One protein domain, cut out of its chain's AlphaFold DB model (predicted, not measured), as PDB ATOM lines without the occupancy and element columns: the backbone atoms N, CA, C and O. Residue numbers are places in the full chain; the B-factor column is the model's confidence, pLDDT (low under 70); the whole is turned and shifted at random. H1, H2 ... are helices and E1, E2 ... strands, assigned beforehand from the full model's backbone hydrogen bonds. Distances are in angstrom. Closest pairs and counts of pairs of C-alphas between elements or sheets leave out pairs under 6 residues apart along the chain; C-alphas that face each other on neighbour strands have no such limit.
ATOM      1  N   GLU A  77      19.630  -8.604 -65.908       48.06
ATOM      2  CA  GLU A  77      19.631  -9.637 -64.858       48.06
ATOM      3  C   GLU A  77      21.051 -10.008 -64.401       48.06
ATOM      4  O   GLU A  77      21.296 -10.091 -63.202       48.06
ATOM      5  N   ARG A  78      22.027 -10.112 -65.316       50.94
ATOM      6  CA  ARG A  78      23.425 -10.406 -64.933       50.94
ATOM      7  C   ARG A  78      24.183  -9.210 -64.362       50.94
ATOM      8  O   ARG A  78      25.087  -9.407 -63.557       50.94
ATOM      9  N   GLU A  79      23.855  -7.984 -64.775       55.50
ATOM     10  CA  GLU A  79      24.451  -6.786 -64.165       55.50
ATOM     11  C   GLU A  79      23.861  -6.511 -62.773       55.50
ATOM     12  O   GLU A  79      24.564  -5.976 -61.922       55.50
ATOM     13  N   SER A  80      22.625  -6.954 -62.512       60.72
ATOM     14  CA  SER A  80      21.914  -6.716 -61.249       60.72
ATOM     15  C   SER A  80      22.487  -7.439 -60.030       60.72
ATOM     16  O   SER A  80      22.143  -7.072 -58.914       60.72
ATOM     17  N   GLU A  81      23.367  -8.428 -60.205       78.69
ATOM     18  CA  GLU A  81      24.036  -9.120 -59.089       78.69
ATOM     19  C   GLU A  81      25.441  -8.579 -58.794       78.69
ATOM     20  O   GLU A  81      26.044  -8.930 -57.777       78.69
ATOM     21  N   ARG A  82      25.991  -7.745 -59.682       88.75
ATOM     22  CA  ARG A  82      27.358  -7.244 -59.545       88.75
ATOM     23  C   ARG A  82      27.408  -6.035 -58.629       88.75
ATOM     24  O   ARG A  82      26.518  -5.192 -58.643       88.75
ATOM     25  N   CYS A  83      28.465  -5.939 -57.835       91.88
ATOM     26  CA  CYS A  83      28.586  -4.871 -56.857       91.88
ATOM     27  C   CYS A  83      29.082  -3.566 -57.490       91.88
ATOM     28  O   CYS A  83      29.811  -3.558 -58.488       91.88
ATOM     29  N   LEU A  84      28.712  -2.460 -56.851       93.06
ATOM     30  CA  LEU A  84      29.243  -1.131 -57.128       93.06
ATOM     31  C   LEU A  84      30.246  -0.785 -56.032       93.06
ATOM     32  O   LEU A  84      29.891  -0.790 -54.854       93.06
ATOM     33  N   LEU A  85      31.486  -0.497 -56.408       93.44
ATOM     34  CA  LEU A  85      32.520  -0.046 -55.483       93.44
ATOM     35  C   LEU A  85      32.610   1.475 -55.549       93.44
ATOM     36  O   LEU A  85      32.567   2.049 -56.633       93.44
ATOM     37  N   SER A  86      32.765   2.126 -54.411       92.62
ATOM     38  CA  SER A  86      33.142   3.524 -54.329       92.62
ATOM     39  C   SER A  86      34.513   3.669 -53.697       92.62
ATOM     40  O   SER A  86      34.844   2.927 -52.772       92.62
ATOM     41  N   LEU A  87      35.293   4.620 -54.200       91.69
ATOM     42  CA  LEU A  87      36.595   4.994 -53.667       91.69
ATOM     43  C   LEU A  87      36.567   6.471 -53.288       91.69
ATOM     44  O   LEU A  87      36.133   7.316 -54.074       91.69
ATOM     45  N   HIS A  88      37.046   6.769 -52.088       89.25
ATOM     46  CA  HIS A  88      37.319   8.120 -51.632       89.25
ATOM     47  C   HIS A  88      38.756   8.174 -51.131       89.25
ATOM     48  O   HIS A  88      39.108   7.510 -50.158       89.25
ATOM     49  N   VAL A  89      39.578   8.997 -51.770       83.31
ATOM     50  CA  VAL A  89      40.940   9.276 -51.320       83.31
ATOM     51  C   VAL A  89      40.915  10.411 -50.302       83.31
ATOM     52  O   VAL A  89      40.513  11.534 -50.604       83.31
ATOM     53  N   GLY A  90      41.270  10.077 -49.069       78.38
ATOM     54  CA  GLY A  90      41.602  11.022 -48.014       78.38
ATOM     55  C   GLY A  90      43.053  11.485 -48.108       78.38
ATOM     56  O   GLY A  90      43.764  11.216 -49.074       78.38
ATOM     57  N   THR A  91      43.517  12.173 -47.071       72.75
ATOM     58  CA  THR A  91      44.910  12.627 -46.952       72.75
ATOM     59  C   THR A  91      45.890  11.471 -46.814       72.75
ATOM     60  O   THR A  91      46.941  11.502 -47.444       72.75
ATOM     61  N   LYS A  92      45.530  10.458 -46.015       75.81
ATOM     62  CA  LYS A  92      46.399   9.318 -45.680       75.81
ATOM     63  C   LYS A  92      45.818   7.955 -46.009       75.81
ATOM     64  O   LYS A  92      46.522   6.961 -45.875       75.81
ATOM     65  N   ASN A  93      44.568   7.872 -46.458       81.00
ATOM     66  CA  ASN A  93      43.916   6.594 -46.732       81.00
ATOM     67  C   ASN A  93      43.050   6.660 -47.985       81.00
ATOM     68  O   ASN A  93      42.505   7.706 -48.328       81.00
ATOM     69  N   VAL A  94      42.858   5.513 -48.631       84.75
ATOM     70  CA  VAL A  94      41.776   5.305 -49.594       84.75
ATOM     71  C   VAL A  94      40.683   4.506 -48.907       84.75
ATOM     72  O   VAL A  94      40.832   3.316 -48.627       84.75
ATOM     73  N   ALA A  95      39.567   5.168 -48.629       88.38
ATOM     74  CA  ALA A  95      38.384   4.506 -48.121       88.38
ATOM     75  C   ALA A  95      37.580   3.905 -49.275       88.38
ATOM     76  O   ALA A  95      37.298   4.569 -50.274       88.38
ATOM     77  N   ALA A  96      37.165   2.651 -49.103       90.06
ATOM     78  CA  ALA A  96      36.325   1.942 -50.053       90.06
ATOM     79  C   ALA A  96      34.972   1.573 -49.430       90.06
ATOM     80  O   ALA A  96      34.899   1.056 -48.311       90.06
ATOM     81  N   CYS A  97      33.885   1.804 -50.164       90.88
ATOM     82  CA  CYS A  97      32.555   1.315 -49.803       90.88
ATOM     83  C   CYS A  97      31.955   0.504 -50.947       90.88
ATOM     84  O   CYS A  97      32.201   0.762 -52.117       90.88
ATOM     85  N   LEU A  98      31.155  -0.497 -50.612       91.94
ATOM     86  CA  LEU A  98      30.550  -1.416 -51.559       91.94
ATOM     87  C   LEU A  98      29.036  -1.334 -51.438       91.94
ATOM     88  O   LEU A  98      28.493  -1.514 -50.351       91.94
ATOM     89  N   TYR A  99      28.347  -1.132 -52.550       91.94
ATOM     90  CA  TYR A  99      26.922  -1.395 -52.641       91.94
ATOM     91  C   TYR A  99      26.702  -2.784 -53.230       91.94
ATOM     92  O   TYR A  99      27.119  -3.075 -54.354       91.94
ATOM     93  N   ASN A 100      26.038  -3.635 -52.453       89.31
ATOM     94  CA  ASN A 100      25.646  -4.976 -52.856       89.31
ATOM     95  C   ASN A 100      24.151  -4.968 -53.234       89.31
ATOM     96  O   ASN A 100      23.310  -4.831 -52.336       89.31
ATOM     97  N   PRO A 101      23.797  -5.158 -54.519       86.38
ATOM     98  CA  PRO A 101      22.403  -5.126 -54.962       86.38
ATOM     99  C   PRO A 101      21.515  -6.214 -54.352       86.38
ATOM    100  O   PRO A 101      20.338  -5.962 -54.094       86.38
ATOM    101  N   ALA A 102      22.067  -7.404 -54.082       85.81
ATOM    102  CA  ALA A 102      21.313  -8.530 -53.531       85.81
ATOM    103  C   ALA A 102      20.820  -8.236 -52.108       85.81
ATOM    104  O   ALA A 102      19.689  -8.556 -51.749       85.81
ATOM    105  N   THR A 103      21.658  -7.580 -51.302       84.56
ATOM    106  CA  THR A 103      21.290  -7.165 -49.937       84.56
ATOM    107  C   THR A 103      20.700  -5.761 -49.874       84.56
ATOM    108  O   THR A 103      20.123  -5.398 -48.850       84.56
ATOM    109  N   ARG A 104      20.856  -4.978 -50.948       84.12
ATOM    110  CA  ARG A 104      20.592  -3.535 -51.002       84.12
ATOM    111  C   ARG A 104      21.277  -2.790 -49.863       84.12
ATOM    112  O   ARG A 104      20.682  -1.913 -49.247       84.12
ATOM    113  N   LYS A 105      22.523  -3.164 -49.562       85.56
ATOM    114  CA  LYS A 105      23.316  -2.532 -48.506       85.56
ATOM    115  C   LYS A 105      24.568  -1.884 -49.066       85.56
ATOM    116  O   LYS A 105      25.273  -2.483 -49.873       85.56
ATOM    117  N   VAL A 106      24.839  -0.682 -48.579       87.00
ATOM    118  CA  VAL A 106      26.124  -0.004 -48.633       87.00
ATOM    119  C   VAL A 106      26.901  -0.400 -47.388       87.00
ATOM    120  O   VAL A 106      26.507  -0.063 -46.267       87.00
ATOM    121  N   VAL A 107      27.996  -1.116 -47.607       85.69
ATOM    122  CA  VAL A 107      28.916  -1.563 -46.568       85.69
ATOM    123  C   VAL A 107      30.272  -0.915 -46.764       85.69
ATOM    124  O   VAL A 107      30.786  -0.859 -47.879       85.69
ATOM    125  N   THR A 108      30.871  -0.432 -45.685       83.75
ATOM    126  CA  THR A 108      32.293  -0.095 -45.712       83.75
ATOM    127  C   THR A 108      33.075  -1.388 -45.890       83.75
ATOM    128  O   THR A 108      32.811  -2.374 -45.198       83.75
ATOM    129  N   VAL A 109      34.012  -1.405 -46.833       81.06
ATOM    130  CA  VAL A 109      34.898  -2.556 -47.012       81.06
ATOM    131  C   VAL A 109      35.859  -2.549 -45.817       81.06
ATOM    132  O   VAL A 109      36.636  -1.616 -45.642       81.06
ATOM    133  N   GLY A 110      35.658  -3.500 -44.896       63.41
ATOM    134  CA  GLY A 110      36.263  -3.498 -43.559       63.41
ATOM    135  C   GLY A 110      37.727  -3.949 -43.508       63.41
ATOM    136  O   GLY A 110      38.281  -4.398 -44.505       63.41
ATOM    137  N   TYR A 111      38.311  -3.884 -42.303       48.66
ATOM    138  CA  TYR A 111      39.724  -4.144 -41.964       48.66
ATOM    139  C   TYR A 111      40.310  -5.486 -42.447       48.66
ATOM    140  O   TYR A 111      41.522  -5.575 -42.632       48.66
ATOM    141  N   ASP A 112      39.483  -6.506 -42.708       49.72
ATOM    142  CA  ASP A 112      39.930  -7.772 -43.326       49.72
ATOM    143  C   ASP A 112      40.448  -7.575 -44.763       49.72
ATOM    144  O   ASP A 112      41.212  -8.381 -45.291       49.72
ATOM    145  N   PHE A 113      40.034  -6.473 -45.383       48.22
ATOM    146  CA  PHE A 113      40.545  -5.908 -46.619       48.22
ATOM    147  C   PHE A 113      41.046  -4.492 -46.325       48.22
ATOM    148  O   PHE A 113      40.540  -3.545 -46.911       48.22
ATOM    149  N   LEU A 114      41.937  -4.375 -45.327       47.69
ATOM    150  CA  LEU A 114      42.808  -3.240 -44.994       47.69
ATOM    151  C   LEU A 114      42.369  -1.903 -45.601       47.69
ATOM    152  O   LEU A 114      42.489  -1.729 -46.811       47.69
ATOM    153  N   ALA A 115      41.968  -0.947 -44.749       49.94
ATOM    154  CA  ALA A 115      42.023   0.474 -45.095       49.94
ATOM    155  C   ALA A 115      43.302   0.693 -45.903       49.94
ATOM    156  O   ALA A 115      44.388   0.429 -45.390       49.94
ATOM    157  N   ILE A 116      43.154   0.982 -47.195       53.53
ATOM    158  CA  ILE A 116      44.290   0.938 -48.099       53.53
ATOM    159  C   ILE A 116      45.062   2.212 -47.784       53.53
ATOM    160  O   ILE A 116      44.528   3.290 -48.068       53.53
ATOM    161  N   PRO A 117      46.236   2.127 -47.131       53.47
ATOM    162  CA  PRO A 117      46.975   3.330 -46.797       53.47
ATOM    163  C   PRO A 117      47.248   4.080 -48.101       53.47
ATOM    164  O   PRO A 117      47.623   3.479 -49.111       53.47
ATOM    165  N   MET A 118      46.990   5.387 -48.104       54.53
ATOM    166  CA  MET A 118      47.570   6.236 -49.131       54.53
ATOM    167  C   MET A 118      49.069   6.290 -48.902       54.53
ATOM    168  O   MET A 118      49.555   6.251 -47.772       54.53
ATOM    169  N   LEU A 119      49.751   6.389 -50.033       51.34
ATOM    170  CA  LEU A 119      51.180   6.547 -50.242       51.34
ATOM    171  C   LEU A 119      51.750   7.743 -49.457       51.34
ATOM    172  O   LEU A 119      52.079   8.766 -50.041       51.34
ATOM    173  N   ASP A 120      51.881   7.616 -48.140       45.84
ATOM    174  CA  ASP A 120      52.654   8.542 -47.298       45.84
ATOM    175  C   ASP A 120      54.014   7.941 -46.907       45.84
ATOM    176  O   ASP A 120      54.795   8.549 -46.178       45.84
ATOM    177  N   LYS A 121      54.333   6.741 -47.409       48.50
ATOM    178  CA  LYS A 121      55.682   6.185 -47.326       48.50
ATOM    179  C   LYS A 121      56.326   6.272 -48.692       48.50
ATOM    180  O   LYS A 121      55.824   5.684 -49.644       48.50
ATOM    181  N   GLU A 122      57.465   6.951 -48.742       50.62
ATOM    182  CA  GLU A 122      58.323   7.172 -49.914       50.62
ATOM    183  C   GLU A 122      58.760   5.881 -50.655       50.62
ATOM    184  O   GLU A 122      59.435   5.973 -51.673       50.62
ATOM    185  N   ASP A 123      58.329   4.693 -50.208       50.16
ATOM    186  CA  ASP A 123      58.740   3.374 -50.698       50.16
ATOM    187  C   ASP A 123      57.578   2.386 -50.975       50.16
ATOM    188  O   ASP A 123      57.832   1.209 -51.245       50.16
ATOM    189  N   GLU A 124      56.300   2.784 -50.886       61.09
ATOM    190  CA  GLU A 124      55.199   1.834 -51.128       61.09
ATOM    191  C   GLU A 124      54.862   1.672 -52.625       61.09
ATOM    192  O   GLU A 124      54.605   2.618 -53.364       61.09
ATOM    193  N   ASP A 125      54.886   0.415 -53.069       77.12
ATOM    194  CA  ASP A 125      54.732  -0.011 -54.456       77.12
ATOM    195  C   ASP A 125      53.276   0.151 -54.931       77.12
ATOM    196  O   ASP A 125      52.383  -0.600 -54.516       77.12
ATOM    197  N   ILE A 126      53.029   1.095 -55.846       81.00
ATOM    198  CA  ILE A 126      51.735   1.261 -56.525       81.00
ATOM    199  C   ILE A 126      51.201  -0.067 -57.082       81.00
ATOM    200  O   ILE A 126      49.995  -0.303 -57.044       81.00
ATOM    201  N   PHE A 127      52.064  -0.996 -57.513       82.69
ATOM    202  CA  PHE A 127      51.642  -2.317 -57.978       82.69
ATOM    203  C   PHE A 127      51.067  -3.186 -56.855       82.69
ATOM    204  O   PHE A 127      50.140  -3.962 -57.103       82.69
ATOM    205  N   TRP A 128      51.562  -3.063 -55.619       83.94
ATOM    206  CA  TRP A 128      50.977  -3.745 -54.464       83.94
ATOM    207  C   TRP A 128      49.575  -3.210 -54.167       83.94
ATOM    208  O   TRP A 128      48.636  -4.006 -54.057       83.94
ATOM    209  N   LEU A 129      49.410  -1.884 -54.118       80.50
ATOM    210  CA  LEU A 129      48.106  -1.238 -53.915       80.50
ATOM    211  C   LEU A 129      47.123  -1.644 -55.004       80.50
ATOM    212  O   LEU A 129      45.988  -2.043 -54.728       80.50
ATOM    213  N   ALA A 130      47.579  -1.597 -56.247       84.44
ATOM    214  CA  ALA A 130      46.799  -1.991 -57.393       84.44
ATOM    215  C   ALA A 130      46.394  -3.478 -57.264       84.44
ATOM    216  O   ALA A 130      45.221  -3.819 -57.423       84.44
ATOM    217  N   LYS A 131      47.309  -4.378 -56.878       85.56
ATOM    218  CA  LYS A 131      46.999  -5.801 -56.651       85.56
ATOM    219  C   LYS A 131      45.933  -6.007 -55.568       85.56
ATOM    220  O   LYS A 131      45.073  -6.871 -55.748       85.56
ATOM    221  N   GLN A 132      45.953  -5.225 -54.487       83.19
ATOM    222  CA  GLN A 132      44.892  -5.255 -53.471       83.19
ATOM    223  C   GLN A 132      43.548  -4.809 -54.057       83.19
ATOM    224  O   GLN A 132      42.548  -5.507 -53.891       83.19
ATOM    225  N   HIS A 133      43.528  -3.716 -54.826       86.06
ATOM    226  CA  HIS A 133      42.321  -3.254 -55.519       86.06
ATOM    227  C   HIS A 133      41.772  -4.302 -56.484       86.06
ATOM    228  O   HIS A 133      40.575  -4.576 -56.467       86.06
ATOM    229  N   LYS A 134      42.639  -4.953 -57.267       89.12
ATOM    230  CA  LYS A 134      42.241  -6.054 -58.147       89.12
ATOM    231  C   LYS A 134      41.618  -7.200 -57.363       89.12
ATOM    232  O   LYS A 134      40.543  -7.669 -57.714       89.12
ATOM    233  N   HIS A 135      42.264  -7.617 -56.273       87.25
ATOM    234  CA  HIS A 135      41.739  -8.677 -55.423       87.25
ATOM    235  C   HIS A 135      40.350  -8.335 -54.871       87.25
ATOM    236  O   HIS A 135      39.469  -9.192 -54.882       87.25
ATOM    237  N   MET A 136      40.132  -7.091 -54.429       87.88
ATOM    238  CA  MET A 136      38.817  -6.630 -53.977       87.88
ATOM    239  C   MET A 136      37.784  -6.641 -55.103       87.88
ATOM    240  O   MET A 136      36.696  -7.176 -54.911       87.88
ATOM    241  N   ILE A 137      38.119  -6.082 -56.269       90.62
ATOM    242  CA  ILE A 137      37.242  -6.035 -57.446       90.62
ATOM    243  C   ILE A 137      36.790  -7.447 -57.831       90.62
ATOM    244  O   ILE A 137      35.590  -7.694 -57.966       90.62
ATOM    245  N   ASP A 138      37.741  -8.375 -57.933       90.44
ATOM    246  CA  ASP A 138      37.484  -9.758 -58.329       90.44
ATOM    247  C   ASP A 138      36.661 -10.493 -57.257       90.44
ATOM    248  O   ASP A 138      35.638 -11.110 -57.559       90.44
ATOM    249  N   LYS A 139      37.066 -10.402 -55.981       89.44
ATOM    250  CA  LYS A 139      36.423 -11.121 -54.867       89.44
ATOM    251  C   LYS A 139      35.019 -10.607 -54.557       89.44
ATOM    252  O   LYS A 139      34.165 -11.393 -54.152       89.44
ATOM    253  N   LEU A 140      34.778  -9.309 -54.727       89.44
ATOM    254  CA  LEU A 140      33.483  -8.676 -54.468       89.44
ATOM    255  C   LEU A 140      32.602  -8.602 -55.727       89.44
ATOM    256  O   LEU A 140      31.503  -8.053 -55.655       89.44
ATOM    257  N   ASN A 141      33.053  -9.168 -56.857       91.50
ATOM    258  CA  ASN A 141      32.339  -9.170 -58.139       91.50
ATOM    259  C   ASN A 141      31.902  -7.753 -58.557       91.50
ATOM    260  O   ASN A 141      30.733  -7.496 -58.865       91.50
ATOM    261  N   VAL A 142      32.843  -6.809 -58.499       92.12
ATOM    262  CA  VAL A 142      32.613  -5.396 -58.818       92.12
ATOM    263  C   VAL A 142      32.532  -5.218 -60.332       92.12
ATOM    264  O   VAL A 142      33.443  -5.613 -61.054       92.12
ATOM    265  N   CYS A 143      31.468  -4.588 -60.834       92.19
ATOM    266  CA  CYS A 143      31.383  -4.216 -62.258       92.19
ATOM    267  C   CYS A 143      31.692  -2.750 -62.534       92.19
ATOM    268  O   CYS A 143      31.918  -2.371 -63.688       92.19
ATOM    269  N   LYS A 144      31.633  -1.923 -61.492       93.38
ATOM    270  CA  LYS A 144      31.685  -0.480 -61.613       93.38
ATOM    271  C   LYS A 144      32.352   0.132 -60.387       93.38
ATOM    272  O   LYS A 144      32.054  -0.264 -59.262       93.38
ATOM    273  N   VAL A 145      33.228   1.102 -60.629       93.69
ATOM    274  CA  VAL A 145      33.930   1.883 -59.607       93.69
ATOM    275  C   VAL A 145      33.514   3.348 -59.720       93.69
ATOM    276  O   VAL A 145      33.582   3.941 -60.794       93.69
ATOM    277  N   VAL A 146      33.077   3.932 -58.609       93.50
ATOM    278  CA  VAL A 146      32.733   5.352 -58.482       93.50
ATOM    279  C   VAL A 146      33.818   6.035 -57.675       93.50
ATOM    280  O   VAL A 146      34.018   5.692 -56.512       93.50
ATOM    281  N   VAL A 147      34.510   6.998 -58.265       92.69
ATOM    282  CA  VAL A 147      35.569   7.727 -57.565       92.69
ATOM    283  C   VAL A 147      35.050   9.096 -57.165       92.69
ATOM    284  O   VAL A 147      34.586   9.850 -58.015       92.69
ATOM    285  N   GLY A 148      35.136   9.439 -55.885       91.50
ATOM    286  CA  GLY A 148      34.857  10.805 -55.445       91.50
ATOM    287  C   GLY A 148      35.924  11.734 -55.941       91.50
ATOM    288  O   GLY A 148      37.086  11.457 -55.720       91.50
ATOM    289  N   ARG A 149      35.565  12.818 -56.618       88.88
ATOM    290  CA  ARG A 149      36.590  13.760 -57.077       88.88
ATOM    291  C   ARG A 149      37.069  14.685 -55.963       88.88
ATOM    292  O   ARG A 149      38.236  15.046 -55.912       88.88
ATOM    293  N   TRP A 150      36.155  15.071 -55.079       88.31
ATOM    294  CA  TRP A 150      36.390  16.119 -54.096       88.31
ATOM    295  C   TRP A 150      36.722  15.532 -52.727       88.31
ATOM    296  O   TRP A 150      36.072  14.566 -52.319       88.31
ATOM    297  N   PRO A 151      37.683  16.122 -51.995       87.31
ATOM    298  CA  PRO A 151      37.916  15.744 -50.610       87.31
ATOM    299  C   PRO A 151      36.690  16.087 -49.755       87.31
ATOM    300  O   PRO A 151      35.936  17.022 -50.053       87.31
ATOM    301  N   TRP A 152      36.502  15.358 -48.656       89.00
ATOM    302  CA  TRP A 152      35.523  15.744 -47.647       89.00
ATOM    303  C   TRP A 152      35.989  16.986 -46.876       89.00
ATOM    304  O   TRP A 152      37.172  17.325 -46.837       89.00
ATOM    305  N   SER A 153      35.038  17.674 -46.246       89.75
ATOM    306  CA  SER A 153      35.291  18.882 -45.458       89.75
ATOM    307  C   SER A 153      34.534  18.868 -44.141       89.75
ATOM    308  O   SER A 153      33.525  18.185 -44.010       89.75
ATOM    309  N   THR A 154      34.968  19.671 -43.174       88.50
ATOM    310  CA  THR A 154      34.177  19.975 -41.969       88.50
ATOM    311  C   THR A 154      33.336  21.242 -42.116       88.50
ATOM    312  O   THR A 154      32.520  21.555 -41.249       88.50
ATOM    313  N   LYS A 155      33.525  21.981 -43.216       87.75
ATOM    314  CA  LYS A 155      32.856  23.250 -43.500       87.75
ATOM    315  C   LYS A 155      32.088  23.165 -44.815       87.75
ATOM    316  O   LYS A 155      32.565  22.597 -45.796       87.75
ATOM    317  N   GLU A 156      30.913  23.790 -44.849       83.44
ATOM    318  CA  GLU A 156      30.129  23.943 -46.083       83.44
ATOM    319  C   GLU A 156      30.800  24.895 -47.081       83.44
ATOM    320  O   GLU A 156      30.605  24.762 -48.283       83.44
ATOM    321  N   GLU A 157      31.699  25.768 -46.633       83.12
ATOM    322  CA  GLU A 157      32.575  26.583 -47.481       83.12
ATOM    323  C   GLU A 157      34.019  26.100 -47.327       83.12
ATOM    324  O   GLU A 157      34.502  25.907 -46.210       83.12
ATOM    325  N   GLN A 158      34.697  25.861 -48.445       78.69
ATOM    326  CA  GLN A 158      36.079  25.391 -48.474       78.69
ATOM    327  C   GLN A 158      36.861  26.218 -49.481       78.69
ATOM    328  O   GLN A 158      36.295  26.670 -50.477       78.69
ATOM    329  N   ASP A 159      38.142  26.421 -49.192       83.94
ATOM    330  CA  ASP A 159      39.029  27.126 -50.100       83.94
ATOM    331  C   ASP A 159      39.144  26.359 -51.426       83.94
ATOM    332  O   ASP A 159      39.299  25.134 -51.452       83.94
ATOM    333  N   GLU A 160      39.025  27.082 -52.536       81.25
ATOM    334  CA  GLU A 160      39.081  26.506 -53.879       81.25
ATOM    335  C   GLU A 160      40.432  25.831 -54.142       81.25
ATOM    336  O   GLU A 160      40.486  24.769 -54.763       81.25
ATOM    337  N   TYR A 161      41.522  26.398 -53.619       83.50
ATOM    338  CA  TYR A 161      42.857  25.835 -53.767       83.50
ATOM    339  C   TYR A 161      42.976  24.467 -53.087       83.50
ATOM    340  O   TYR A 161      43.544  23.537 -53.666       83.50
ATOM    341  N   ASP A 162      42.395  24.315 -51.894       82.56
ATOM    342  CA  ASP A 162      42.384  23.042 -51.165       82.56
ATOM    343  C   ASP A 162      41.574  21.980 -51.921       82.56
ATOM    344  O   ASP A 162      41.998  20.826 -52.029       82.56
ATOM    345  N   LEU A 163      40.429  22.376 -52.492       83.19
ATOM    346  CA  LEU A 163      39.591  21.501 -53.314       83.19
ATOM    347  C   LEU A 163      40.336  21.016 -54.564       83.19
ATOM    348  O   LEU A 163      40.354  19.815 -54.831       83.19
ATOM    349  N   ILE A 164      40.976  21.928 -55.302       85.56
ATOM    350  CA  ILE A 164      41.737  21.610 -56.520       85.56
ATOM    351  C   ILE A 164      42.932  20.713 -56.194       85.56
ATOM    352  O   ILE A 164      43.182  19.730 -56.893       85.56
ATOM    353  N   THR A 165      43.663  21.021 -55.122       85.94
ATOM    354  CA  THR A 165      44.827  20.233 -54.702       85.94
ATOM    355  C   THR A 165      44.413  18.813 -54.317       85.94
ATOM    356  O   THR A 165      45.054  17.850 -54.737       85.94
ATOM    357  N   GLY A 166      43.318  18.667 -53.563       84.56
ATOM    358  CA  GLY A 166      42.755  17.360 -53.218       84.56
ATOM    359  C   GLY A 166      42.295  16.572 -54.447       84.56
ATOM    360  O   GLY A 166      42.660  15.406 -54.594       84.56
ATOM    361  N   ALA A 167      41.568  17.218 -55.363       86.69
ATOM    362  CA  ALA A 167      41.110  16.595 -56.603       86.69
ATOM    363  C   ALA A 167      42.273  16.136 -57.496       86.69
ATOM    364  O   ALA A 167      42.239  15.035 -58.032       86.69
ATOM    365  N   THR A 168      43.343  16.929 -57.588       87.62
ATOM    366  CA  THR A 168      44.537  16.565 -58.369       87.62
ATOM    367  C   THR A 168      45.206  15.307 -57.811       87.62
ATOM    368  O   THR A 168      45.561  14.408 -58.567       87.62
ATOM    369  N   LYS A 169      45.340  15.194 -56.480       84.31
ATOM    370  CA  LYS A 169      45.899  13.987 -55.841       84.31
ATOM    371  C   LYS A 169      45.064  12.740 -56.137       84.31
ATOM    372  O   LYS A 169      45.621  11.680 -56.411       84.31
ATOM    373  N   MET A 170      43.739  12.877 -56.095       85.62
ATOM    374  CA  MET A 170      42.806  11.809 -56.451       85.62
ATOM    375  C   MET A 170      42.989  11.370 -57.906       85.62
ATOM    376  O   MET A 170      43.084  10.175 -58.177       85.62
ATOM    377  N   GLU A 171      43.048  12.329 -58.830       88.56
ATOM    378  CA  GLU A 171      43.221  12.065 -60.260       88.56
ATOM    379  C   GLU A 171      44.532  11.318 -60.528       88.56
ATOM    380  O   GLU A 171      44.499  10.261 -61.153       88.56
ATOM    381  N   CYS A 172      45.654  11.769 -59.950       88.12
ATOM    382  CA  CYS A 172      46.935  11.069 -60.070       88.12
ATOM    383  C   CYS A 172      46.862   9.618 -59.570       88.12
ATOM    384  O   CYS A 172      47.329   8.709 -60.249       88.12
ATOM    385  N   PHE A 173      46.238   9.381 -58.413       86.06
ATOM    386  CA  PHE A 173      46.102   8.031 -57.866       86.06
ATOM    387  C   PHE A 173      45.275   7.103 -58.768       86.06
ATOM    388  O   PHE A 173      45.624   5.938 -58.963       86.06
ATOM    389  N   ILE A 174      44.168   7.598 -59.321       88.69
ATOM    390  CA  ILE A 174      43.346   6.803 -60.237       88.69
ATOM    391  C   ILE A 174      44.070   6.565 -61.559       88.69
ATOM    392  O   ILE A 174      44.017   5.444 -62.066       88.69
ATOM    393  N   ASP A 175      44.770   7.563 -62.091       89.69
ATOM    394  CA  ASP A 175      45.579   7.417 -63.300       89.69
ATOM    395  C   ASP A 175      46.664   6.353 -63.108       89.69
ATOM    396  O   ASP A 175      46.839   5.481 -63.960       89.69
ATOM    397  N   ASP A 176      47.323   6.337 -61.951       89.00
ATOM    398  CA  ASP A 176      48.275   5.296 -61.576       89.00
ATOM    399  C   ASP A 176      47.624   3.902 -61.556       89.00
ATOM    400  O   ASP A 176      48.146   2.954 -62.158       89.00
ATOM    401  N   LEU A 177      46.432   3.761 -60.959       87.88
ATOM    402  CA  LEU A 177      45.669   2.506 -60.991       87.88
ATOM    403  C   LEU A 177      45.267   2.091 -62.417       87.88
ATOM    404  O   LEU A 177      45.312   0.900 -62.743       87.88
ATOM    405  N   ILE A 178      44.892   3.037 -63.282       89.69
ATOM    406  CA  ILE A 178      44.593   2.777 -64.698       89.69
ATOM    407  C   ILE A 178      45.851   2.282 -65.416       89.69
ATOM    408  O   ILE A 178      45.789   1.277 -66.131       89.69
ATOM    409  N   ASN A 179      46.995   2.925 -65.178       91.06
ATOM    410  CA  ASN A 179      48.280   2.588 -65.787       91.06
ATOM    411  C   ASN A 179      48.778   1.194 -65.383       91.06
ATOM    412  O   ASN A 179      49.424   0.516 -66.183       91.06
ATOM    413  N   THR A 180      48.408   0.697 -64.196       90.62
ATOM    414  CA  THR A 180      48.665  -0.708 -63.818       90.62
ATOM    415  C   THR A 180      47.827  -1.728 -64.610       90.62
ATOM    416  O   THR A 180      48.088  -2.931 -64.556       90.62
ATOM    417  N   GLY A 181      46.797  -1.276 -65.336       90.25
ATOM    418  CA  GLY A 181      45.871  -2.107 -66.109       90.25
ATOM    419  C   GLY A 181      44.758  -2.759 -65.285       90.25
ATOM    420  O   GLY A 181      43.956  -3.514 -65.833       90.25
ATOM    421  N   ILE A 182      44.671  -2.484 -63.982       88.12
ATOM    422  CA  ILE A 182      43.725  -3.154 -63.078       88.12
ATOM    423  C   ILE A 182      42.292  -2.667 -63.261       88.12
ATOM    424  O   ILE A 182      41.353  -3.447 -63.115       88.12
ATOM    425  N   LEU A 183      42.123  -1.408 -63.659       87.06
ATOM    426  CA  LEU A 183      40.818  -0.831 -63.972       87.06
ATOM    427  C   LEU A 183      40.411  -1.019 -65.444       87.06
ATOM    428  O   LEU A 183      39.360  -0.533 -65.846       87.06
ATOM    429  N   LYS A 184      41.207  -1.728 -66.259       87.56
ATOM    430  CA  LYS A 184      40.964  -1.864 -67.707       87.56
ATOM    431  C   LYS A 184      39.627  -2.535 -68.036       87.56
ATOM    432  O   LYS A 184      38.946  -2.112 -68.965       87.56
ATOM    433  N   ASP A 185      39.253  -3.551 -67.261       87.62
ATOM    434  CA  ASP A 185      38.038  -4.346 -67.488       87.62
ATOM    435  C   ASP A 185      36.857  -3.897 -66.605       87.62
ATOM    436  O   ASP A 185      35.801  -4.532 -66.592       87.62
ATOM    437  N   VAL A 186      37.018  -2.791 -65.866       90.12
ATOM    438  CA  VAL A 186      36.028  -2.282 -64.911       90.12
ATOM    439  C   VAL A 186      35.636  -0.859 -65.283       90.12
ATOM    440  O   VAL A 186      36.475   0.034 -65.400       90.12
ATOM    441  N   LYS A 187      34.330  -0.621 -65.444       92.19
ATOM    442  CA  LYS A 187      33.821   0.728 -65.719       92.19
ATOM    443  C   LYS A 187      34.134   1.623 -64.521       92.19
ATOM    444  O   LYS A 187      33.705   1.317 -63.413       92.19
ATOM    445  N   HIS A 188      34.819   2.735 -64.739       92.00
ATOM    446  CA  HIS A 188      35.111   3.713 -63.696       92.00
ATOM    447  C   HIS A 188      34.735   5.121 -64.163       92.00
ATOM    448  O   HIS A 188      34.747   5.404 -65.360       92.00
ATOM    449  N   PHE A 189      34.341   5.983 -63.230       90.62
ATOM    450  CA  PHE A 189      34.084   7.399 -63.493       90.62
ATOM    451  C   PHE A 189      34.210   8.209 -62.207       90.62
ATOM    452  O   PHE A 189      33.996   7.703 -61.100       90.62
ATOM    453  N   TYR A 190      34.517   9.487 -62.387       91.94
ATOM    454  CA  TYR A 190      34.502  10.469 -61.321       91.94
ATOM    455  C   TYR A 190      33.071  10.898 -61.011       91.94
ATOM    456  O   TYR A 190      32.252  11.095 -61.912       91.94
ATOM    457  N   TYR A 191      32.772  11.036 -59.725       91.81
ATOM    458  CA  TYR A 191      31.507  11.536 -59.231       91.81
ATOM    459  C   TYR A 191      31.724  12.807 -58.421       91.81
ATOM    460  O   TYR A 191      32.362  12.812 -57.365       91.81
ATOM    461  N   ASP A 192      31.160  13.891 -58.943       90.19
ATOM    462  CA  ASP A 192      31.285  15.236 -58.400       90.19
ATOM    463  C   ASP A 192      30.245  15.485 -57.298       90.19
ATOM    464  O   ASP A 192      29.330  16.300 -57.432       90.19
ATOM    465  N   ALA A 193      30.380  14.754 -56.193       88.81
ATOM    466  CA  ALA A 193      29.675  15.045 -54.952       88.81
ATOM    467  C   ALA A 193      30.649  15.633 -53.939       88.81
ATOM    468  O   ALA A 193      31.758  15.129 -53.762       88.81
ATOM    469  N   ARG A 194      30.213  16.686 -53.253       89.81
ATOM    470  CA  ARG A 194      30.945  17.240 -52.121       89.81
ATOM    471  C   ARG A 194      30.362  16.681 -50.837       89.81
ATOM    472  O   ARG A 194      29.146  16.700 -50.655       89.81
ATOM    473  N   VAL A 195      31.233  16.200 -49.956       91.62
ATOM    474  CA  VAL A 195      30.838  15.661 -48.654       91.62
ATOM    475  C   VAL A 195      31.302  16.596 -47.546       91.62
ATOM    476  O   VAL A 195      32.475  16.950 -47.463       91.62
ATOM    477  N   VAL A 196      30.374  16.980 -46.674       93.06
ATOM    478  CA  VAL A 196      30.644  17.790 -45.486       93.06
ATOM    479  C   VAL A 196      30.285  16.975 -44.253       93.06
ATOM    480  O   VAL A 196      29.135  16.584 -44.078       93.06
ATOM    481  N   LEU A 197      31.262  16.712 -43.395       93.56
ATOM    482  CA  LEU A 197      31.108  15.929 -42.177       93.56
ATOM    483  C   LEU A 197      31.087  16.832 -40.948       93.56
ATOM    484  O   LEU A 197      31.851  17.786 -40.821       93.56
ATOM    485  N   ASN A 198      30.235  16.494 -39.988       93.44
ATOM    486  CA  ASN A 198      30.216  17.153 -38.697       93.44
ATOM    487  C   ASN A 198      31.300  16.550 -37.796       93.44
ATOM    488  O   ASN A 198      31.094  15.524 -37.145       93.44
ATOM    489  N   GLU A 199      32.447  17.221 -37.727       92.50
ATOM    490  CA  GLU A 199      33.617  16.774 -36.964       92.50
ATOM    491  C   GLU A 199      33.288  16.441 -35.500       92.50
ATOM    492  O   GLU A 199      33.773  15.451 -34.953       92.50
ATOM    493  N   SER A 200      32.428  17.238 -34.857       92.88
ATOM    494  CA  SER A 200      32.046  17.013 -33.458       92.88
ATOM    495  C   SER A 200      31.285  15.697 -33.267       92.88
ATOM    496  O   SER A 200      31.460  15.012 -32.255       92.88
ATOM    497  N   VAL A 201      30.482  15.321 -34.263       92.25
ATOM    498  CA  VAL A 201      29.698  14.086 -34.275       92.25
ATOM    499  C   VAL A 201      30.588  12.888 -34.589       92.25
ATOM    500  O   VAL A 201      30.484  11.875 -33.898       92.25
ATOM    501  N   VAL A 202      31.523  13.022 -35.536       91.12
ATOM    502  CA  VAL A 202      32.538  11.991 -35.816       91.12
ATOM    503  C   VAL A 202      33.389  11.724 -34.569       91.12
ATOM    504  O   VAL A 202      33.476  10.580 -34.127       91.12
ATOM    505  N   LYS A 203      33.927  12.771 -33.925       92.44
ATOM    506  CA  LYS A 203      34.692  12.662 -32.667       92.44
ATOM    507  C   LYS A 203      33.901  11.960 -31.571       92.44
ATOM    508  O   LYS A 203      34.413  11.057 -30.911       92.44
ATOM    509  N   ARG A 204      32.638  12.350 -31.375       90.94
ATOM    510  CA  ARG A 204      31.767  11.700 -30.390       90.94
ATOM    511  C   ARG A 204      31.590  10.218 -30.709       90.94
ATOM    512  O   ARG A 204      31.712   9.399 -29.802       90.94
ATOM    513  N   ARG A 205      31.369   9.869 -31.979       87.25
ATOM    514  CA  ARG A 205      31.184   8.477 -32.390       87.25
ATOM    515  C   ARG A 205      32.442   7.635 -32.187       87.25
ATOM    516  O   ARG A 205      32.339   6.523 -31.678       87.25
ATOM    517  N   VAL A 206      33.620   8.174 -32.500       88.75
ATOM    518  CA  VAL A 206      34.907   7.520 -32.209       88.75
ATOM    519  C   VAL A 206      35.027   7.223 -30.712       88.75
ATOM    520  O   VAL A 206      35.338   6.096 -30.337       88.75
ATOM    521  N   ARG A 207      34.701   8.182 -29.836       89.69
ATOM    522  CA  ARG A 207      34.733   7.968 -28.376       89.69
ATOM    523  C   ARG A 207      33.767   6.883 -27.909       89.69
ATOM    524  O   ARG A 207      34.153   6.065 -27.083       89.69
ATOM    525  N   GLU A 208      32.541   6.847 -28.433       88.12
ATOM    526  CA  GLU A 208      31.579   5.776 -28.126       88.12
ATOM    527  C   GLU A 208      32.139   4.400 -28.501       88.12
ATOM    528  O   GLU A 208      32.125   3.483 -27.686       88.12
ATOM    529  N   LEU A 209      32.707   4.276 -29.702       84.31
ATOM    530  CA  LEU A 209      33.289   3.025 -30.185       84.31
ATOM    531  C   LEU A 209      34.518   2.591 -29.370       84.31
ATOM    532  O   LEU A 209      34.696   1.396 -29.128       84.31
ATOM    533  N   LYS A 210      35.324   3.543 -28.879       86.62
ATOM    534  CA  LYS A 210      36.403   3.266 -27.913       86.62
ATOM    535  C   LYS A 210      35.854   2.724 -26.591       86.62
ATOM    536  O   LYS A 210      36.387   1.754 -26.058       86.62
ATOM    537  N   LEU A 211      34.782   3.327 -26.072       88.88
ATOM    538  CA  LEU A 211      34.143   2.912 -24.816       88.88
ATOM    539  C   LEU A 211      33.461   1.540 -24.916       88.88
ATOM    540  O   LEU A 211      33.408   0.823 -23.922       88.88
ATOM    541  N   GLU A 212      33.007   1.137 -26.107       86.50
ATOM    542  CA  GLU A 212      32.516  -0.225 -26.380       86.50
ATOM    543  C   GLU A 212      33.617  -1.303 -26.250       86.50
ATOM    544  O   GLU A 212      33.323  -2.496 -26.325       86.50
ATOM    545  N   GLY A 213      34.885  -0.919 -26.046       77.88
ATOM    546  CA  GLY A 213      35.983  -1.841 -25.743       77.88
ATOM    547  C   GLY A 213      36.458  -2.674 -26.935       77.88
ATOM    548  O   GLY A 213      37.141  -3.686 -26.757       77.88
ATOM    549  N   LYS A 214      36.114  -2.272 -28.161       74.31
ATOM    550  CA  LYS A 214      36.579  -2.942 -29.380       74.31
ATOM    551  C   LYS A 214      38.056  -2.620 -29.608       74.31
ATOM    552  O   LYS A 214      38.442  -1.457 -29.705       74.31
ATOM    553  N   LYS A 215      38.883  -3.668 -29.713       70.81
ATOM    554  CA  LYS A 215      40.348  -3.563 -29.880       70.81
ATOM    555  C   LYS A 215      40.760  -2.729 -31.095       70.81
ATOM    556  O   LYS A 215      41.799  -2.090 -31.066       70.81
ATOM    557  N   GLU A 216      39.920  -2.715 -32.123       69.38
ATOM    558  CA  GLU A 216      40.086  -1.960 -33.371       69.38
ATOM    559  C   GLU A 216      40.207  -0.443 -33.147       69.38
ATOM    560  O   GLU A 216      40.744   0.262 -33.991       69.38
ATOM    561  N   PHE A 217      39.755   0.068 -31.996       75.62
ATOM    562  CA  PHE A 217      39.743   1.497 -31.685       75.62
ATOM    563  C   PHE A 217      40.746   1.885 -30.592       75.62
ATOM    564  O   PHE A 217      40.587   2.915 -29.947       75.62
ATOM    565  N   SER A 218      41.801   1.102 -30.347       74.00
ATOM    566  CA  SER A 218      42.805   1.441 -29.324       74.00
ATOM    567  C   SER A 218      43.813   2.529 -29.738       74.00
ATOM    568  O   SER A 218      44.681   2.865 -28.937       74.00
ATOM    569  N   GLY A 219      43.726   3.056 -30.966       79.56
ATOM    570  CA  GLY A 219      44.666   4.033 -31.536       79.56
ATOM    571  C   GLY A 219      44.496   5.478 -31.052       79.56
ATOM    572  O   GLY A 219      43.659   5.779 -30.186       79.56
ATOM    573  N   ASP A 220      45.301   6.379 -31.626       89.12
ATOM    574  CA  ASP A 220      45.181   7.822 -31.403       89.12
ATOM    575  C   ASP A 220      43.797   8.328 -31.842       89.12
ATOM    576  O   ASP A 220      43.236   7.884 -32.842       89.12
ATOM    577  N   GLU A 221      43.197   9.235 -31.066       88.69
ATOM    578  CA  GLU A 221      41.854   9.742 -31.384       88.69
ATOM    579  C   GLU A 221      41.838  10.538 -32.695       88.69
ATOM    580  O   GLU A 221      40.857  10.453 -33.427       88.69
ATOM    581  N   THR A 222      42.906  11.268 -33.015       88.56
ATOM    582  CA  THR A 222      42.997  12.077 -34.237       88.56
ATOM    583  C   THR A 222      43.067  11.189 -35.470       88.56
ATOM    584  O   THR A 222      42.310  11.401 -36.414       88.56
ATOM    585  N   GLU A 223      43.915  10.158 -35.434       86.94
ATOM    586  CA  GLU A 223      44.043   9.180 -36.522       86.94
ATOM    587  C   GLU A 223      42.728   8.435 -36.765       86.94
ATOM    588  O   GLU A 223      42.281   8.310 -37.903       86.94
ATOM    589  N   LEU A 224      42.057   8.006 -35.691       87.25
ATOM    590  CA  LEU A 224      40.748   7.365 -35.797       87.25
ATOM    591  C   LEU A 224      39.696   8.320 -36.370       87.25
ATOM    592  O   LEU A 224      38.870   7.907 -37.176       87.25
ATOM    593  N   VAL A 225      39.697   9.595 -35.980       90.19
ATOM    594  CA  VAL A 225      38.760  10.581 -36.540       90.19
ATOM    595  C   VAL A 225      38.990  10.773 -38.037       90.19
ATOM    596  O   VAL A 225      38.014  10.812 -38.783       90.19
ATOM    597  N   GLU A 226      40.245  10.857 -38.479       88.75
ATOM    598  CA  GLU A 226      40.614  10.948 -39.897       88.75
ATOM    599  C   GLU A 226      40.133   9.702 -40.666       88.75
ATOM    600  O   GLU A 226      39.368   9.821 -41.622       88.75
ATOM    601  N   GLU A 227      40.449   8.503 -40.166       85.50
ATOM    602  CA  GLU A 227      40.050   7.231 -40.780       85.50
ATOM    603  C   GLU A 227      38.520   7.085 -40.887       85.50
ATOM    604  O   GLU A 227      37.979   6.665 -41.915       85.50
ATOM    605  N   PHE A 228      37.789   7.435 -39.826       87.44
ATOM    606  CA  PHE A 228      36.328   7.401 -39.836       87.44
ATOM    607  C   PHE A 228      35.730   8.440 -40.778       87.44
ATOM    608  O   PHE A 228      34.703   8.167 -41.401       87.44
ATOM    609  N   SER A 229      36.362   9.606 -40.904       90.81
ATOM    610  CA  SER A 229      35.911  10.650 -41.823       90.81
ATOM    611  C   SER A 229      36.023  10.180 -43.271       90.81
ATOM    612  O   SER A 229      35.037  10.254 -44.000       90.81
ATOM    613  N   ASP A 230      37.147   9.569 -43.655       89.19
ATOM    614  CA  ASP A 230      37.320   8.984 -44.991       89.19
ATOM    615  C   ASP A 230      36.261   7.902 -45.278       89.19
ATOM    616  O   ASP A 230      35.631   7.891 -46.341       89.19
ATOM    617  N   LYS A 231      35.995   7.018 -44.305       87.88
ATOM    618  CA  LYS A 231      34.964   5.971 -44.421       87.88
ATOM    619  C   LYS A 231      33.566   6.551 -44.604       87.88
ATOM    620  O   LYS A 231      32.831   6.114 -45.493       87.88
ATOM    621  N   TYR A 232      33.188   7.526 -43.778       89.31
ATOM    622  CA  TYR A 232      31.889   8.182 -43.897       89.31
ATOM    623  C   TYR A 232      31.769   8.947 -45.209       89.31
ATOM    624  O   TYR A 232      30.711   8.896 -45.834       89.31
ATOM    625  N   ALA A 233      32.847   9.571 -45.681       90.88
ATOM    626  CA  ALA A 233      32.859  10.263 -46.957       90.88
ATOM    627  C   ALA A 233      32.640   9.313 -48.144       90.88
ATOM    628  O   ALA A 233      31.737   9.546 -48.952       90.88
ATOM    629  N   ALA A 234      33.372   8.194 -48.201       90.56
ATOM    630  CA  ALA A 234      33.178   7.156 -49.218       90.56
ATOM    631  C   ALA A 234      31.740   6.618 -49.238       90.56
ATOM    632  O   ALA A 234      31.159   6.386 -50.305       90.56
ATOM    633  N   GLN A 235      31.159   6.433 -48.051       89.44
ATOM    634  CA  GLN A 235      29.806   5.924 -47.890       89.44
ATOM    635  C   GLN A 235      28.750   6.943 -48.317       89.44
ATOM    636  O   GLN A 235      27.823   6.591 -49.045       89.44
ATOM    637  N   PHE A 236      28.883   8.199 -47.890       90.50
ATOM    638  CA  PHE A 236      27.931   9.265 -48.207       90.50
ATOM    639  C   PHE A 236      27.912   9.549 -49.694       90.50
ATOM    640  O   PHE A 236      26.841   9.658 -50.284       90.50
ATOM    641  N   MET A 237      29.090   9.599 -50.306       91.94
ATOM    642  CA  MET A 237      29.218   9.757 -51.740       91.94
ATOM    643  C   MET A 237      28.522   8.622 -52.498       91.94
ATOM    644  O   MET A 237      27.777   8.884 -53.439       91.94
ATOM    645  N   LEU A 238      28.721   7.367 -52.085       92.12
ATOM    646  CA  LEU A 238      28.068   6.223 -52.726       92.12
ATOM    647  C   LEU A 238      26.549   6.251 -52.537       92.12
ATOM    648  O   LEU A 238      25.807   5.995 -53.480       92.12
ATOM    649  N   MET A 239      26.073   6.597 -51.341       90.25
ATOM    650  CA  MET A 239      24.642   6.771 -51.089       90.25
ATOM    651  C   MET A 239      24.059   7.885 -51.964       90.25
ATOM    652  O   MET A 239      23.035   7.683 -52.610       90.25
ATOM    653  N   HIS A 240      24.740   9.027 -52.049       90.88
ATOM    654  CA  HIS A 240      24.349  10.142 -52.906       90.88
ATOM    655  C   HIS A 240      24.321   9.735 -54.388       90.88
ATOM    656  O   HIS A 240      23.361  10.046 -55.092       90.88
ATOM    657  N   TYR A 241      25.312   8.968 -54.854       91.12
ATOM    658  CA  TYR A 241      25.327   8.411 -56.208       91.12
ATOM    659  C   TYR A 241      24.097   7.542 -56.486       91.12
ATOM    660  O   TYR A 241      23.390   7.771 -57.466       91.12
ATOM    661  N   LEU A 242      23.822   6.572 -55.612       88.56
ATOM    662  CA  LEU A 242      22.699   5.645 -55.766       88.56
ATOM    663  C   LEU A 242      21.348   6.368 -55.810       88.56
ATOM    664  O   LEU A 242      20.449   5.939 -56.531       88.56
ATOM    665  N   GLU A 243      21.215   7.462 -55.062       86.06
ATOM    666  CA  GLU A 243      19.978   8.236 -55.003       86.06
ATOM    667  C   GLU A 243      19.803   9.160 -56.216       86.06
ATOM    668  O   GLU A 243      18.730   9.203 -56.817       86.06
ATOM    669  N   PHE A 244      20.848   9.901 -56.597       85.25
ATOM    670  CA  PHE A 244      20.706  11.023 -57.529       85.25
ATOM    671  C   PHE A 244      21.237  10.762 -58.934       85.25
ATOM    672  O   PHE A 244      20.745  11.376 -59.880       85.25
ATOM    673  N   ALA A 245      22.196   9.849 -59.120       85.19
ATOM    674  CA  ALA A 245      22.769   9.599 -60.444       85.19
ATOM    675  C   ALA A 245      21.793   8.888 -61.400       85.19
ATOM    676  O   ALA A 245      22.044   8.843 -62.603       85.19
ATOM    677  N   ARG A 246      20.679   8.348 -60.875       80.44
ATOM    678  CA  ARG A 246      19.651   7.607 -61.632       80.44
ATOM    679  C   ARG A 246      20.238   6.483 -62.490       80.44
ATOM    680  O   ARG A 246      19.749   6.205 -63.585       80.44
ATOM    681  N   ASP A 247      21.281   5.830 -61.986       81.75
ATOM    682  CA  ASP A 247      21.871   4.678 -62.651       81.75
ATOM    683  C   ASP A 247      20.888   3.502 -62.619       81.75
ATOM    684  O   ASP A 247      20.644   2.896 -61.574       81.75
ATOM    685  N   LEU A 248      20.309   3.188 -63.781       76.25
ATOM    686  CA  LEU A 248      19.282   2.157 -63.927       76.25
ATOM    687  C   LEU A 248      19.774   0.768 -63.500       76.25
ATOM    688  O   LEU A 248      18.961  -0.040 -63.057       76.25
ATOM    689  N   ALA A 249      21.083   0.499 -63.589       75.56
ATOM    690  CA  ALA A 249      21.660  -0.769 -63.142       75.56
ATOM    691  C   ALA A 249      21.658  -0.913 -61.609       75.56
ATOM    692  O   ALA A 249      21.653  -2.029 -61.094       75.56
ATOM    693  N   PHE A 250      21.616   0.205 -60.879       73.25
ATOM    694  CA  PHE A 250      21.772   0.261 -59.424       73.25
ATOM    695  C   PHE A 250      20.613   0.954 -58.706       73.25
ATOM    696  O   PHE A 250      20.764   1.399 -57.568       73.25
ATOM    697  N   HIS A 251      19.437   1.018 -59.336       69.00
ATOM    698  CA  HIS A 251      18.287   1.722 -58.779       69.00
ATOM    699  C   HIS A 251      17.905   1.178 -57.390       69.00
ATOM    700  O   HIS A 251      17.408   0.058 -57.247       69.00
ATOM    701  N   CYS A 252      18.072   2.006 -56.359       66.50
ATOM    702  CA  CYS A 252      17.777   1.654 -54.977       66.50
ATOM    703  C   CYS A 252      17.109   2.821 -54.254       66.50
ATOM    704  O   CYS A 252      17.501   3.968 -54.421       66.50
ATOM    705  N   SER A 253      16.107   2.524 -53.423       66.19
ATOM    706  CA  SER A 253      15.631   3.487 -52.431       66.19
ATOM    707  C   SER A 253      16.477   3.320 -51.175       66.19
ATOM    708  O   SER A 253      16.469   2.240 -50.592       66.19
ATOM    709  N   LEU A 254      17.171   4.378 -50.744       64.75
ATOM    710  CA  LEU A 254      18.041   4.379 -49.555       64.75
ATOM    711  C   LEU A 254      17.354   4.067 -48.206       64.75
ATOM    712  O   LEU A 254      18.026   4.046 -47.172       64.75
ATOM    713  N   ALA A 255      16.046   3.797 -48.177       58.12
ATOM    714  CA  ALA A 255      15.351   3.358 -46.970       58.12
ATOM    715  C   ALA A 255      15.935   2.019 -46.459       58.12
ATOM    716  O   ALA A 255      15.647   0.957 -47.005       58.12
ATOM    717  N   GLY A 256      16.760   2.073 -45.405       56.59
ATOM    718  CA  GLY A 256      17.361   0.896 -44.754       56.59
ATOM    719  C   GLY A 256      18.691   0.400 -45.344       56.59
ATOM    720  O   GLY A 256      19.065  -0.746 -45.106       56.59
ATOM    721  N   VAL A 257      19.402   1.234 -46.113       60.12
ATOM    722  CA  VAL A 257      20.474   0.784 -47.027       60.12
ATOM    723  C   VAL A 257      21.897   0.832 -46.458       60.12
ATOM    724  O   VAL A 257      22.804   0.328 -47.096       60.12
ATOM    725  N   SER A 258      22.171   1.361 -45.270       59.94
ATOM    726  CA  SER A 258      23.563   1.483 -44.785       59.94
ATOM    727  C   SER A 258      23.879   0.582 -43.589       59.94
ATOM    728  O   SER A 258      23.022   0.271 -42.764       59.94
ATOM    729  N   SER A 259      25.134   0.130 -43.531       55.94
ATOM    730  CA  SER A 259      25.702  -0.620 -42.410       55.94
ATOM    731  C   SER A 259      26.412   0.264 -41.384       55.94
ATOM    732  O   SER A 259      27.235  -0.259 -40.631       55.94
ATOM    733  N   ILE A 260      26.173   1.585 -41.372       58.03
ATOM    734  CA  ILE A 260      26.754   2.448 -40.336       58.03
ATOM    735  C   ILE A 260      26.348   1.869 -38.977       58.03
ATOM    736  O   ILE A 260      25.155   1.668 -38.742       58.03
ATOM    737  N   PRO A 261      27.304   1.571 -38.078       53.12
ATOM    738  CA  PRO A 261      26.971   1.080 -36.753       53.12
ATOM    739  C   PRO A 261      26.128   2.130 -36.021       53.12
ATOM    740  O   PRO A 261      26.649   3.182 -35.643       53.12
ATOM    741  N   GLY A 262      24.841   1.844 -35.830       56.47
ATOM    742  CA  GLY A 262      23.859   2.746 -35.227       56.47
ATOM    743  C   GLY A 262      22.601   2.883 -36.085       56.47
ATOM    744  O   GLY A 262      22.601   2.584 -37.275       56.47
ATOM    745  N   VAL A 263      21.500   3.331 -35.483       58.47
ATOM    746  CA  VAL A 263      20.303   3.698 -36.251       58.47
ATOM    747  C   VAL A 263      20.550   5.077 -36.852       58.47
ATOM    748  O   VAL A 263      20.850   6.018 -36.113       58.47
ATOM    749  N   PHE A 264      20.439   5.210 -38.169       68.75
ATOM    750  CA  PHE A 264      20.562   6.490 -38.861       68.75
ATOM    751  C   PHE A 264      19.320   6.758 -39.709       68.75
ATOM    752  O   PHE A 264      18.636   5.833 -40.151       68.75
ATOM    753  N   SER A 265      19.032   8.033 -39.931       75.38
ATOM    754  CA  SER A 265      18.016   8.505 -40.862       75.38
ATOM    755  C   SER A 265      18.687   9.263 -41.998       75.38
ATOM    756  O   SER A 265      19.678   9.963 -41.787       75.38
ATOM    757  N   VAL A 266      18.131   9.122 -43.195       80.00
ATOM    758  CA  VAL A 266      18.567   9.853 -44.384       80.00
ATOM    759  C   VAL A 266      17.446  10.805 -44.768       80.00
ATOM    760  O   VAL A 266      16.337  10.358 -45.058       80.00
ATOM    761  N   GLU A 267      17.732  12.099 -44.747       82.50
ATOM    762  CA  GLU A 267      16.833  13.144 -45.224       82.50
ATOM    763  C   GLU A 267      17.283  13.605 -46.611       82.50
ATOM    764  O   GLU A 267      18.481  13.693 -46.893       82.50
ATOM    765  N   ARG A 268      16.312  13.852 -47.491       82.25
ATOM    766  CA  ARG A 268      16.545  14.217 -48.889       82.25
ATOM    767  C   ARG A 268      15.891  15.558 -49.162       82.25
ATOM    768  O   ARG A 268      14.687  15.690 -48.945       82.25
ATOM    769  N   ASN A 269      16.657  16.505 -49.686       84.69
ATOM    770  CA  ASN A 269      16.136  17.805 -50.084       84.69
ATOM    771  C   ASN A 269      16.712  18.225 -51.439       84.69
ATOM    772  O   ASN A 269      17.888  18.549 -51.517       84.69
ATOM    773  N   GLU A 270      15.887  18.209 -52.490       80.88
ATOM    774  CA  GLU A 270      16.240  18.493 -53.896       80.88
ATOM    775  C   GLU A 270      17.400  17.647 -54.454       80.88
ATOM    776  O   GLU A 270      17.166  16.715 -55.223       80.88
ATOM    777  N   ALA A 271      18.632  17.969 -54.060       80.44
ATOM    778  CA  ALA A 271      19.869  17.272 -54.404       80.44
ATOM    779  C   ALA A 271      20.808  17.072 -53.195       80.44
ATOM    780  O   ALA A 271      21.901  16.542 -53.339       80.44
ATOM    781  N   GLU A 272      20.406  17.501 -52.002       86.50
ATOM    782  CA  GLU A 272      21.129  17.292 -50.756       86.50
ATOM    783  C   GLU A 272      20.687  15.978 -50.106       86.50
ATOM    784  O   GLU A 272      19.493  15.678 -49.979       86.50
ATOM    785  N   LEU A 273      21.674  15.212 -49.653       86.62
ATOM    786  CA  LEU A 273      21.505  14.057 -48.791       86.62
ATOM    787  C   LEU A 273      22.092  14.379 -47.421       86.62
ATOM    788  O   LEU A 273      23.304  14.515 -47.284       86.62
ATOM    789  N   THR A 274      21.238  14.459 -46.404       87.25
ATOM    790  CA  THR A 274      21.654  14.614 -45.006       87.25
ATOM    791  C   THR A 274      21.551  13.273 -44.294       87.25
ATOM    792  O   THR A 274      20.520  12.604 -44.357       87.25
ATOM    793  N   VAL A 275      22.607  12.879 -43.583       83.75
ATOM    794  CA  VAL A 275      22.606  11.671 -42.750       83.75
ATOM    795  C   VAL A 275      22.690  12.063 -41.284       83.75
ATOM    796  O   VAL A 275      23.633  12.722 -40.846       83.75
ATOM    797  N   THR A 276      21.727  11.584 -40.506       84.69
ATOM    798  CA  THR A 276      21.640  11.820 -39.064       84.69
ATOM    799  C   THR A 276      21.765  10.498 -38.332       84.69
ATOM    800  O   THR A 276      21.024   9.558 -38.602       84.69
ATOM    801  N   LEU A 277      22.687  10.418 -37.378       79.88
ATOM    802  CA  LEU A 277      22.773   9.314 -36.434       79.88
ATOM    803  C   LEU A 277      21.819   9.582 -35.270       79.88
ATOM    804  O   LEU A 277      21.904  10.623 -34.620       79.88
ATOM    805  N   SER A 278      20.953   8.621 -34.959       77.50
ATOM    806  CA  SER A 278      20.001   8.718 -33.840       77.50
ATOM    807  C   SER A 278      20.667   9.011 -32.492       77.50
ATOM    808  O   SER A 278      20.086   9.711 -31.668       77.50
ATOM    809  N   SER A 279      21.883   8.505 -32.268       75.19
ATOM    810  CA  SER A 279      22.611   8.676 -31.008       75.19
ATOM    811  C   SER A 279      23.266  10.049 -30.859       75.19
ATOM    812  O   SER A 279      23.428  10.531 -29.741       75.19
ATOM    813  N   VAL A 280      23.672  10.681 -31.965       77.00
ATOM    814  CA  VAL A 280      24.630  11.800 -31.911       77.00
ATOM    815  C   VAL A 280      24.271  13.009 -32.776       77.00
ATOM    816  O   VAL A 280      24.896  14.055 -32.608       77.00
ATOM    817  N   GLY A 281      23.239  12.923 -33.616       87.06
ATOM    818  CA  GLY A 281      22.756  14.020 -34.457       87.06
ATOM    819  C   GLY A 281      23.264  13.956 -35.900       87.06
ATOM    820  O   GLY A 281      23.608  12.887 -36.404       87.06
ATOM    821  N   CYS A 282      23.258  15.100 -36.590       90.00
ATOM    822  CA  CYS A 282      23.649  15.198 -38.000       90.00
ATOM    823  C   CYS A 282      25.130  14.832 -38.179       90.00
ATOM    824  O   CYS A 282      26.006  15.555 -37.703       90.00
ATOM    825  N   LEU A 283      25.393  13.709 -38.854       88.69
ATOM    826  CA  LEU A 283      26.739  13.212 -39.143       88.69
ATOM    827  C   LEU A 283      27.366  13.972 -40.310       88.69
ATOM    828  O   LEU A 283      28.567  14.228 -40.295       88.69
ATOM    829  N   GLY A 284      26.559  14.364 -41.290       91.06
ATOM    830  CA  GLY A 284      27.010  15.207 -42.383       91.06
ATOM    831  C   GLY A 284      26.035  15.238 -43.549       91.06
ATOM    832  O   GLY A 284      24.921  14.711 -43.479       91.06
ATOM    833  N   LYS A 285      26.506  15.845 -44.632       92.44
ATOM    834  CA  LYS A 285      25.756  16.119 -45.846       92.44
ATOM    835  C   LYS A 285      26.568  15.738 -47.074       92.44
ATOM    836  O   LYS A 285      27.791  15.872 -47.077       92.44
ATOM    837  N   ALA A 286      25.882  15.319 -48.122       89.44
ATOM    838  CA  ALA A 286      26.424  15.232 -49.467       89.44
ATOM    839  C   ALA A 286      25.531  16.035 -50.412       89.44
ATOM    840  O   ALA A 286      24.308  15.961 -50.308       89.44
ATOM    841  N   PHE A 287      26.131  16.796 -51.315       89.25
ATOM    842  CA  PHE A 287      25.408  17.591 -52.307       89.25
ATOM    843  C   PHE A 287      26.173  17.598 -53.635       89.25
ATOM    844  O   PHE A 287      27.392  17.371 -53.645       89.25
ATOM    845  N   PRO A 288      25.495  17.841 -54.773       83.56
ATOM    846  CA  PRO A 288      26.164  17.967 -56.056       83.56
ATOM    847  C   PRO A 288      27.153  19.126 -56.012       83.56
ATOM    848  O   PRO A 288      26.854  20.208 -55.496       83.56
ATOM    849  N   PHE A 289      28.328  18.922 -56.596       75.12
ATOM    850  CA  PHE A 289      29.270  20.010 -56.771       75.12
ATOM    851  C   PHE A 289      28.717  21.000 -57.804       75.12
ATOM    852  O   PHE A 289      28.574  20.681 -58.985       75.12
ATOM    853  N   THR A 290      28.391  22.214 -57.362       65.19
ATOM    854  CA  THR A 290      28.028  23.322 -58.249       65.19
ATOM    855  C   THR A 290      29.118  24.390 -58.210       65.19
ATOM    856  O   THR A 290      29.323  25.078 -57.209       65.19
ATOM    857  N   ILE A 291      29.799  24.561 -59.348       55.72
ATOM    858  CA  ILE A 291      30.839  25.588 -59.558       55.72
ATOM    859  C   ILE A 291      30.275  27.010 -59.359       55.72
ATOM    860  O   ILE A 291      31.022  27.955 -59.138       55.72
ATOM    861  N   SER A 292      28.949  27.190 -59.359       45.62
ATOM    862  CA  SER A 292      28.287  28.490 -59.187       45.62
ATOM    863  C   SER A 292      28.484  29.151 -57.816       45.62
ATOM    864  O   SER A 292      28.122  30.314 -57.670       45.62
TER     865      SER A 292
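This is residues 77 to 292 of the 305 residues of an uncharacterized protein of Acer yangbiense (UniProt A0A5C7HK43). The long helix H4 lies in the middle, between two strongly twisted sheets that make a wedge round it, joined at the edge where E5 runs on into E6. H1 and H2 cover the other face of the five-stranded sheet, and H3 packs on H4 at residues 221 to 229 and on E9 of the four-stranded sheet. The printed part has 216 residues and runs E1 E2 E3 H1 E4 H2 E5 E6 H3 H4 E7 E8 E9. The larger sheet, in order E3 E2 E1 E4 E5, is mixed; the smaller, E6 E9 E8 E7, is antiparallel, its twist only just strong. The class is mixed, helices and strands, and the whole is compact and rounded, with a radius of gyration of the C-alphas of 16.5 A and spans of 43 by 43 by 41 A.

Find C-alpha 83 at (28.586, -4.871, -56.857); there E1, residues 83 to 89, begins and runs 19.6 A. E2, residues 93 to 100, covers 22.5 A, and E3 follows at residues 105 to 108. Look next for H1, residues 126 to 139, 19.8 A, E4, residues 142 to 148, and H2, residues 160 to 179, 28.3 A. E5 is residues 187 to 191 and E6 residues 193 to 197, with a break of 1 residue and a turn of 59 degrees between them. H3 is residues 199 to 211, 18.4 A. At C-alpha 221, (41.854, 9.742, -31.384), H4 begins and runs 33.7 A to residue 244. E7, residues 264 to 269, and E8, residues 272 to 277, lead to E9, residues 281 to 288, whose last C-alpha is at (26.164, 17.967, -56.056).

Start at the larger sheet, where E1 E2 E3 form a meander, each strand the antiparallel neighbour of the one before; look at N 86 and O 97, 2.7 A, and N 98 and O 107, 2.8 A. E4 is parallel to E1, with N 87 and O 146 at 2.8 A, and to E5, with N 191 and O 147 at 2.8 A. E4, H2, E5 are a strand-helix-strand unit, two parallel neighbours joined through a helix; E3, H1, E4 are a split one, with E2 and E1 between its strands; both crossovers are right-handed. The sheet has three layers, helices on both its faces: H1 and H2 on one, H4 on the other. H4 lies over E2 and E1 at a height of 7.3 A, its closest C-alphas there those of His 88 and Ala 234, 4.9 A. H1 and H2 only just touch, with 3 pairs of C-alphas within 8 A, the closest Ala 130 and Leu 177, 5.9 A. In the smaller sheet E7 E8 E9 are the second meander, with N 267 and O 274 at 2.9 A and N 286 and O 273 at 2.8 A; E6 and E9 have N 196 and O 285 at 2.8 A. H4 is on this sheet too, at a height of 7.5 A, with the C-alphas of Val 195 and Ala 233 the closest to E6, 6.0 A. H3 touches H4 at a steep tilt of 64 degrees, opposite ways, closest at the C-alphas of Lys 203 and Val 225, 6.0 A. In H1, H2, H3 and H4 every O i to N i+4 pair is within hydrogen-bond range.

The C-alphas farthest apart are those of Gly 213 and Ser 292, 45.8 A. The printed part has no cut. Its long links are E3 to H1, E4 to H2 and H4 to E7; in the first, residues 116 to 117 pair antiparallel with residues 93 to 94 of E2. The mean pLDDT of the printed part is 81.4; look for values under 70 at residues 77 to 80, 110 to 124, 216, 251 to 264 and 290 to 292.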